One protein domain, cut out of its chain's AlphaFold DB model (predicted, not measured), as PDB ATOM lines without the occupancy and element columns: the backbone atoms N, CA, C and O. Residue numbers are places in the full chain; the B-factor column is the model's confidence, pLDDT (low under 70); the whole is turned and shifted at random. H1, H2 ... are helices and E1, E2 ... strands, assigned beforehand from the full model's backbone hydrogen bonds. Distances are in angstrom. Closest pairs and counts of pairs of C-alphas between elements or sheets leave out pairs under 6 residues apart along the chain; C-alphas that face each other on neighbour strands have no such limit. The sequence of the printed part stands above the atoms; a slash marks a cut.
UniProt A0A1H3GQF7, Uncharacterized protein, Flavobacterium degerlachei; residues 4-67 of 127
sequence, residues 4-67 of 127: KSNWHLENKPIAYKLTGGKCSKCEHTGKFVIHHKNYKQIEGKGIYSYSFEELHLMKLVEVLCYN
ATOM      1  N   LYS A   4     -11.570  50.877  40.864       57.22
ATOM      2  CA  LYS A   4     -10.917  49.548  40.937       57.22
ATOM      3  C   LYS A   4      -9.883  49.272  39.831       57.22
ATOM      4  O   LYS A   4      -8.881  48.610  40.095       57.22
ATOM      5  N   SER A   5     -10.127  49.730  38.596       59.28
ATOM      6  CA  SER A   5      -9.209  49.485  37.467       59.28
ATOM      7  C   SER A   5      -7.938  50.324  37.563       59.28
ATOM      8  O   SER A   5      -6.870  49.825  37.227       59.28
ATOM      9  N   ASN A   6      -8.047  51.558  38.063       79.94
ATOM     10  CA  ASN A   6      -6.901  52.450  38.214       79.94
ATOM     11  C   ASN A   6      -5.920  51.934  39.264       79.94
ATOM     12  O   ASN A   6      -4.737  51.843  38.959       79.94
ATOM     13  N   TRP A   7      -6.409  51.448  40.411       90.12
ATOM     14  CA  TRP A   7      -5.537  50.952  41.480       90.12
ATOM     15  C   TRP A   7      -4.548  49.881  40.993       90.12
ATOM     16  O   TRP A   7      -3.354  49.968  41.261       90.12
ATOM     17  N   HIS A   8      -5.007  48.889  40.218       87.62
ATOM     18  CA  HIS A   8      -4.129  47.816  39.724       87.62
ATOM     19  C   HIS A   8      -3.076  48.322  38.734       87.62
ATOM     20  O   HIS A   8      -1.968  47.792  38.698       87.62
ATOM     21  N   LEU A   9      -3.429  49.308  37.906       88.50
ATOM     22  CA  LEU A   9      -2.509  49.904  36.940       88.50
ATOM     23  C   LEU A   9      -1.467  50.770  37.651       88.50
ATOM     24  O   LEU A   9      -0.277  50.610  37.395       88.50
ATOM     25  N   GLU A  10      -1.912  51.610  38.586       90.75
ATOM     26  CA  GLU A  10      -1.074  52.489  39.409       90.75
ATOM     27  C   GLU A  10      -0.080  51.695  40.265       90.75
ATOM     28  O   GLU A  10       1.078  52.079  40.390       90.75
ATOM     29  N   ASN A  11      -0.497  50.542  40.792       92.44
ATOM     30  CA  ASN A  11       0.334  49.719  41.670       92.44
ATOM     31  C   ASN A  11       1.199  48.684  40.930       92.44
ATOM     32  O   ASN A  11       2.008  47.983  41.542       92.44
ATOM     33  N   LYS A  12       1.073  48.562  39.604       92.06
ATOM     34  CA  LYS A  12       1.853  47.585  38.831       92.06
ATOM     35  C   LYS A  12       3.374  47.830  38.885       92.06
ATOM     36  O   LYS A  12       4.100  46.844  39.033       92.06
ATOM     37  N   PRO A  13       3.884  49.077  38.801       94.12
ATOM     38  CA  PRO A  13       5.318  49.347  38.904       94.12
ATOM     39  C   PRO A  13       5.907  48.957  40.263       94.12
ATOM     40  O   PRO A  13       6.946  48.301  40.310       94.12
ATOM     41  N   ILE A  14       5.231  49.299  41.366       94.56
ATOM     42  CA  ILE A  14       5.711  48.958  42.712       94.56
ATOM     43  C   ILE A  14       5.637  47.450  42.975       94.56
ATOM     44  O   ILE A  14       6.582  46.876  43.513       94.56
ATOM     45  N   ALA A  15       4.590  46.778  42.486       93.44
ATOM     46  CA  ALA A  15       4.495  45.325  42.544       93.44
ATOM     47  C   ALA A  15       5.659  44.646  41.810       93.44
ATOM     48  O   ALA A  15       6.251  43.705  42.338       93.44
ATOM     49  N   TYR A  16       6.041  45.145  40.629       92.62
ATOM     50  CA  TYR A  16       7.217  44.641  39.919       92.62
ATOM     51  C   TYR A  16       8.510  44.913  40.693       92.62
ATOM     52  O   TYR A  16       9.320  44.005  40.838       92.62
ATOM     53  N   LYS A  17       8.688  46.123  41.239       93.75
ATOM     54  CA  LYS A  17       9.877  46.487  42.027       93.75
ATOM     55  C   LYS A  17      10.079  45.563  43.234       93.75
ATOM     56  O   LYS A  17      11.208  45.176  43.504       93.75
ATOM     57  N   LEU A  18       9.002  45.203  43.935       93.31
ATOM     58  CA  LEU A  18       9.068  44.351  45.127       93.31
ATOM     59  C   LEU A  18       9.215  42.858  44.816       93.31
ATOM     60  O   LEU A  18       9.814  42.130  45.598       93.31
ATOM     61  N   THR A  19       8.664  42.391  43.695       92.06
ATOM     62  CA  THR A  19       8.590  40.948  43.388       92.06
ATOM     63  C   THR A  19       9.497  40.510  42.242       92.06
ATOM     64  O   THR A  19       9.571  39.323  41.933       92.06
ATOM     65  N   GLY A  20      10.130  41.450  41.537       90.38
ATOM     66  CA  GLY A  20      10.821  41.189  40.272       90.38
ATOM     67  C   GLY A  20       9.894  40.676  39.161       90.38
ATOM     68  O   GLY A  20      10.364  40.075  38.201       90.38
ATOM     69  N   GLY A  21       8.571  40.829  39.308       88.81
ATOM     70  CA  GLY A  21       7.585  40.218  38.409       88.81
ATOM     71  C   GLY A  21       7.523  38.690  38.503       88.81
ATOM     72  O   GLY A  21       6.971  38.047  37.604       88.81
ATOM     73  N   LYS A  22       8.095  38.108  39.564       92.81
ATOM     74  CA  LYS A  22       8.102  36.670  39.826       92.81
ATOM     75  C   LYS A  22       6.742  36.240  40.373       92.81
ATOM     76  O   LYS A  22       6.224  36.818  41.328       92.81
ATOM     77  N   CYS A  23       6.150  35.212  39.773       91.44
ATOM     78  CA  CYS A  23       4.921  34.611  40.276       91.44
ATOM     79  C   CYS A  23       5.143  34.057  41.691       91.44
ATOM     80  O   CYS A  23       6.030  33.233  41.901       91.44
ATOM     81  N   SER A  24       4.277  34.437  42.629       95.31
ATOM     82  CA  SER A  24       4.370  34.063  44.050       95.31
ATOM     83  C   SER A  24       4.122  32.568  44.305       95.31
ATOM     84  O   SER A  24       4.383  32.089  45.401       95.31
ATOM     85  N   LYS A  25       3.596  31.834  43.313       93.06
ATOM     86  CA  LYS A  25       3.224  30.412  43.437       93.06
ATOM     87  C   LYS A  25       4.122  29.469  42.638       93.06
ATOM     88  O   LYS A  25       4.407  28.375  43.101       93.06
ATOM     89  N   CYS A  26       4.534  29.862  41.432       88.19
ATOM     90  CA  CYS A  26       5.269  28.980  40.514       88.19
ATOM     91  C   CYS A  26       6.598  29.552  40.028       88.19
ATOM     92  O   CYS A  26       7.175  29.023  39.085       88.19
ATOM     93  N   GLU A  27       7.043  30.670  40.604       89.00
ATOM     94  CA  GLU A  27       8.329  31.296  40.296       89.00
ATOM     95  C   GLU A  27       8.513  31.818  38.860       89.00
ATOM     96  O   GLU A  27       9.533  32.428  38.556       89.00
ATOM     97  N   HIS A  28       7.521  31.645  37.983       84.12
ATOM     98  CA  HIS A  28       7.554  32.153  36.616       84.12
ATOM     99  C   HIS A  28       7.691  33.679  36.587       84.12
ATOM    100  O   HIS A  28       6.855  34.389  37.153       84.12
ATOM    101  N   THR A  29       8.692  34.173  35.863       83.44
ATOM    102  CA  THR A  29       8.925  35.602  35.633       83.44
ATOM    103  C   THR A  29       8.317  36.022  34.300       83.44
ATOM    104  O   THR A  29       8.573  35.400  33.271       83.44
ATOM    105  N   GLY A  30       7.515  37.088  34.294       79.50
ATOM    106  CA  GLY A  30       6.908  37.588  33.062       79.50
ATOM    107  C   GLY A  30       5.674  38.451  33.299       79.50
ATOM    108  O   GLY A  30       5.593  39.215  34.260       79.50
ATOM    109  N   LYS A  31       4.686  38.350  32.401       83.19
ATOM    110  CA  LYS A  31       3.412  39.064  32.566       83.19
ATOM    111  C   LYS A  31       2.682  38.545  33.806       83.19
ATOM    112  O   LYS A  31       2.369  37.360  33.900       83.19
ATOM    113  N   PHE A  32       2.333  39.467  34.693       88.50
ATOM    114  CA  PHE A  32       1.637  39.165  35.936       88.50
ATOM    115  C   PHE A  32       0.412  40.055  36.156       88.50
ATOM    116  O   PHE A  32       0.224  41.089  35.497       88.50
ATOM    117  N   VAL A  33      -0.401  39.636  37.122       90.12
ATOM    118  CA  VAL A  33      -1.511  40.393  37.701       90.12
ATOM    119  C   VAL A  33      -1.368  40.440  39.222       90.12
ATOM    120  O   VAL A  33      -0.797  39.530  39.823       90.12
ATOM    121  N   ILE A  34      -1.883  41.506  39.836       93.31
ATOM    122  CA  ILE A  34      -2.019  41.594  41.292       93.31
ATOM    123  C   ILE A  34      -3.318  40.878  41.671       93.31
ATOM    124  O   ILE A  34      -4.396  41.260  41.211       93.31
ATOM    125  N   HIS A  35      -3.209  39.833  42.478       93.44
ATOM    126  CA  HIS A  35      -4.323  39.065  43.011       93.44
ATOM    127  C   HIS A  35      -4.641  39.524  44.432       93.44
ATOM    128  O   HIS A  35      -3.731  39.659  45.245       93.44
ATOM    129  N   HIS A  36      -5.920  39.729  44.738       91.94
ATOM    130  CA  HIS A  36      -6.388  39.973  46.101       91.94
ATOM    131  C   HIS A  36      -6.933  38.659  46.659       91.94
ATOM    132  O   HIS A  36      -7.897  38.131  46.109       91.94
ATOM    133  N   LYS A  37      -6.355  38.154  47.756       88.44
ATOM    134  CA  LYS A  37      -6.769  36.869  48.356       88.44
ATOM    135  C   LYS A  37      -8.167  36.919  48.966       88.44
ATOM    136  O   LYS A  37      -8.839  35.905  49.106       88.44
ATOM    137  N   ASN A  38      -8.602  38.105  49.380       80.19
ATOM    138  CA  ASN A  38      -9.973  38.380  49.775       80.19
ATOM    139  C   ASN A  38     -10.284  39.867  49.552       80.19
ATOM    140  O   ASN A  38      -9.382  40.682  49.374       80.19
ATOM    141  N   TYR A  39     -11.570  40.216  49.560       78.56
ATOM    142  CA  TYR A  39     -12.046  41.594  49.393       78.56
ATOM    143  C   TYR A  39     -12.644  42.163  50.686       78.56
ATOM    144  O   TYR A  39     -13.554  42.992  50.635       78.56
ATOM    145  N   LYS A  40     -12.177  41.689  51.850       77.88
ATOM    146  CA  LYS A  40     -12.675  42.170  53.144       77.88
ATOM    147  C   LYS A  40     -12.225  43.615  53.384       77.88
ATOM    148  O   LYS A  40     -11.216  44.066  52.845       77.88
ATOM    149  N   GLN A  41     -13.003  44.345  54.180       82.12
ATOM    150  CA  GLN A  41     -12.552  45.619  54.731       82.12
ATOM    151  C   GLN A  41     -11.506  45.367  55.819       82.12
ATOM    152  O   GLN A  41     -11.586  44.371  56.537       82.12
ATOM    153  N   ILE A  42     -10.556  46.287  55.941       81.25
ATOM    154  CA  ILE A  42      -9.546  46.315  56.998       81.25
ATOM    155  C   ILE A  42      -9.855  47.571  57.807       81.25
ATOM    156  O   ILE A  42      -9.934  48.651  57.231       81.25
ATOM    157  N   GLU A  43     -10.140  47.431  59.103       84.31
ATOM    158  CA  GLU A  43     -10.439  48.574  59.991       84.31
ATOM    159  C   GLU A  43     -11.533  49.521  59.445       84.31
ATOM    160  O   GLU A  43     -11.435  50.744  59.518       84.31
ATOM    161  N   GLY A  44     -12.576  48.958  58.820       84.06
ATOM    162  CA  GLY A  44     -13.677  49.725  58.218       84.06
ATOM    163  C   GLY A  44     -13.340  50.419  56.889       84.06
ATOM    164  O   GLY A  44     -14.216  51.025  56.272       84.06
ATOM    165  N   LYS A  45     -12.101  50.304  56.397       84.81
ATOM    166  CA  LYS A  45     -11.671  50.817  55.093       84.81
ATOM    167  C   LYS A  45     -11.699  49.715  54.034       84.81
ATOM    168  O   LYS A  45     -11.374  48.555  54.285       84.81
ATOM    169  N   GLY A  46     -12.116  50.066  52.817       86.25
ATOM    170  CA  GLY A  46     -12.109  49.133  51.687       86.25
ATOM    171  C   GLY A  46     -10.685  48.811  51.240       86.25
ATOM    172  O   GLY A  46      -9.858  49.706  51.183       86.25
ATOM    173  N   ILE A  47     -10.411  47.567  50.839       88.25
ATOM    174  CA  ILE A  47      -9.050  47.105  50.500       88.25
ATOM    175  C   ILE A  47      -8.296  48.005  49.497       88.25
ATOM    176  O   ILE A  47      -7.096  48.195  49.613       88.25
ATOM    177  N   TYR A  48      -9.011  48.646  48.569       89.00
ATOM    178  CA  TYR A  48      -8.443  49.560  47.569       89.00
ATOM    179  C   TYR A  48      -8.041  50.948  48.103       89.00
ATOM    180  O   TYR A  48      -7.615  51.787  47.315       89.00
ATOM    181  N   SER A  49      -8.225  51.235  49.396       90.00
ATOM    182  CA  SER A  49      -7.693  52.457  50.019       90.00
ATOM    183  C   SER A  49      -6.242  52.322  50.469       90.00
ATOM    184  O   SER A  49      -5.644  53.328  50.828       90.00
ATOM    185  N   TYR A  50      -5.715  51.099  50.497       90.88
ATOM    186  CA  TYR A  50      -4.348  50.796  50.904       90.88
ATOM    187  C   TYR A  50      -3.430  50.725  49.679       90.88
ATOM    188  O   TYR A  50      -3.885  50.413  48.572       90.88
ATOM    189  N   SER A  51      -2.142  51.008  49.862       92.25
ATOM    190  CA  SER A  51      -1.121  50.811  48.833       92.25
ATOM    191  C   SER A  51      -0.852  49.321  48.607       92.25
ATOM    192  O   SER A  51      -1.177  48.465  49.438       92.25
ATOM    193  N   PHE A  52      -0.238  48.981  47.472       93.69
ATOM    194  CA  PHE A  52       0.215  47.611  47.257       93.69
ATOM    195  C   PHE A  52       1.220  47.164  48.320       93.69
ATOM    196  O   PHE A  52       1.131  46.020  48.752       93.69
ATOM    197  N   GLU A  53       2.141  48.026  48.765       95.50
ATOM    198  CA  GLU A  53       3.108  47.655  49.808       95.50
ATOM    199  C   GLU A  53       2.414  47.297  51.120       95.50
ATOM    200  O   GLU A  53       2.728  46.260  51.704       95.50
ATOM    201  N   GLU A  54       1.437  48.100  51.554       94.25
ATOM    202  CA  GLU A  54       0.666  47.836  52.773       94.25
ATOM    203  C   GLU A  54      -0.043  46.482  52.684       94.25
ATOM    204  O   GLU A  54       0.116  45.620  53.552       94.25
ATOM    205  N   LEU A  55      -0.768  46.244  51.588       94.06
ATOM    206  CA  LEU A  55      -1.476  44.982  51.387       94.06
ATOM    207  C   LEU A  55      -0.524  43.790  51.221       94.06
ATOM    208  O   LEU A  55      -0.873  42.667  51.595       94.06
ATOM    209  N   HIS A  56       0.662  44.005  50.647       93.62
ATOM    210  CA  HIS A  56       1.673  42.969  50.468       93.62
ATOM    211  C   HIS A  56       2.301  42.575  51.809       93.62
ATOM    212  O   HIS A  56       2.400  41.383  52.102       93.62
ATOM    213  N   LEU A  57       2.619  43.553  52.666       94.06
ATOM    214  CA  LEU A  57       3.077  43.332  54.044       94.06
ATOM    215  C   LEU A  57       2.028  42.580  54.872       94.06
ATOM    216  O   LEU A  57       2.360  41.638  55.592       94.06
ATOM    217  N   MET A  58       0.749  42.921  54.698       93.06
ATOM    218  CA  MET A  58      -0.378  42.214  55.318       93.06
ATOM    219  C   MET A  58      -0.654  40.831  54.695       93.06
ATOM    220  O   MET A  58      -1.540  40.113  55.155       93.06
ATOM    221  N   LYS A  59       0.082  40.436  53.644       91.94
ATOM    222  CA  LYS A  59      -0.097  39.189  52.877       91.94
ATOM    223  C   LYS A  59      -1.486  39.032  52.241       91.94
ATOM    224  O   LYS A  59      -1.908  37.904  51.968       91.94
ATOM    225  N   LEU A  60      -2.176  40.142  51.974       92.50
ATOM    226  CA  LEU A  60      -3.526  40.190  51.395       92.50
ATOM    227  C   LEU A  60      -3.531  40.301  49.868       92.50
ATOM    228  O   LEU A  60      -4.540  39.974  49.235       92.50
ATOM    229  N   VAL A  61      -2.404  40.699  49.276       94.62
ATOM    230  CA  VAL A  61      -2.180  40.656  47.827       94.62
ATOM    231  C   VAL A  61      -0.952  39.835  47.465       94.62
ATOM    232  O   VAL A  61       0.009  39.735  48.229       94.62
ATOM    233  N   GLU A  62      -0.977  39.263  46.267       95.38
ATOM    234  CA  GLU A  62       0.143  38.528  45.686       95.38
ATOM    235  C   GLU A  62       0.260  38.776  44.181       95.38
ATOM    236  O   GLU A  62      -0.698  39.168  43.514       95.38
ATOM    237  N   VAL A  63       1.459  38.569  43.642       94.94
ATOM    238  CA  VAL A  63       1.738  38.695  42.208       94.94
ATOM    239  C   VAL A  63       1.656  37.314  41.576       94.94
ATOM    240  O   VAL A  63       2.433  36.429  41.934       94.94
ATOM    241  N   LEU A  64       0.732  37.118  40.633       92.12
ATOM    242  CA  LEU A  64       0.494  35.825  39.987       92.12
ATOM    243  C   LEU A  64       0.631  35.910  38.468       92.12
ATOM    244  O   LEU A  64       0.192  36.873  37.834       92.12
ATOM    245  N   CYS A  65       1.182  34.853  37.866       86.25
ATOM    246  CA  CYS A  65       1.050  34.633  36.429       86.25
ATOM    247  C   CYS A  65      -0.408  34.294  36.082       86.25
ATOM    248  O   CYS A  65      -1.195  33.897  36.946       86.25
ATOM    249  N   TYR A  66      -0.770  34.408  34.802       82.62
ATOM    250  CA  TYR A  66      -2.139  34.145  34.346       82.62
ATOM    251  C   TYR A  66      -2.665  32.771  34.791       82.62
ATOM    252  O   TYR A  66      -3.792  32.681  35.273       82.62
ATOM    253  N   ASN A  67      -1.841  31.722  34.700       79.06
ATOM    254  CA  ASN A  67      -2.255  30.362  35.044       79.06
ATOM    255  C   ASN A  67      -2.517  30.209  36.547       79.06
ATOM    256  O   ASN A  67      -3.561  29.689  36.927       79.06
TER     257      ASN A  67
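AT A GLANCE: This is residues 4 to 67 of the 127 residues of an uncharacterized protein of Flavobacterium degerlachei (UniProt A0A1H3GQF7). A narrow two-stranded antiparallel ribbon, E1 and E2, makes a small wall, with two short helices, H2 and H3, side by side over one face. A third helix, H1, comes near the ribbon at E1, where the C-alphas of His 8 and Ile 34 are 6.8 A apart, and two long loops, residues 20 to 31 and 37 to 51, make opposite ends of the longest axis. The 64 printed residues include three named helices and two named strands, in the order H1, H2, E1, H3, E2. The class is mixed, helices and strands, with under half of the residues, 31, in named elements. The whole is compact, with a radius of gyration of the C-alphas of 11.4 A, yet elongated in outline, spanning 35 by 20 by 18 A.

HOW THE PARTS SIT: Strands E1, residues 32 to 36, and E2, residues 61 to 65, are antiparallel neighbours with 146 degrees between their directions. Across the pair, N 33 and O 64 are 2.9 A apart and N 62 and O 35 are 3.0 A apart, within hydrogen-bond range. The closest C-alphas of E2 and H2, residues 12 to 19, are those of Val 63 and Ala 15, 7.2 A apart. Between H2 and E1 the closest C-alphas are those of Lys 12 and Ile 34, at 7.5 A. H3, residues 52 to 57, comes closest to E2 at the C-alphas of Leu 55 and Val 61, 5.6 A apart. H2 and H3 touch, their closest C-alphas being those of Ala 15 and Phe 52 at 6.8 A, and run the same way at a shallow tilt of 26 degrees. H1, residues 4 to 10, comes closest to E1 at the C-alphas of His 8 and Ile 34, 6.8 A apart. H1 and H2 meet only through their link, and H1 is apart from H3 and from E2. In H2 and H3 every O i to N i+4 pair is within hydrogen-bond range; in H1 it is 1 of 3, beside 2 of 4 O i to N i+3 pairs.

IN THESE COORDINATES: E1 begins at C-alpha 32, (1.637, 39.165, 35.936), and is 13.0 A long; E2, 13.3 A long, ends at C-alpha 65, (1.050, 34.633, 36.429). H2 is 10.5 A long, H1 10.4 A and H3 8.5 A. H1 begins at C-alpha 4, (-10.917, 49.548, 40.937).

THE WHOLE: The two C-alphas farthest apart are those of His 28 and Gly 44, at 35.0 A. The links from H2 to E1, 12 residues, and from E1 to H3, 15 residues, are long; those from H1 to H2 and from H3 to E2 are tight. The printed part, residues 4 to 67, has no cut. The mean pLDDT of the printed part is 88.3, and residues 4 to 5 are under 70.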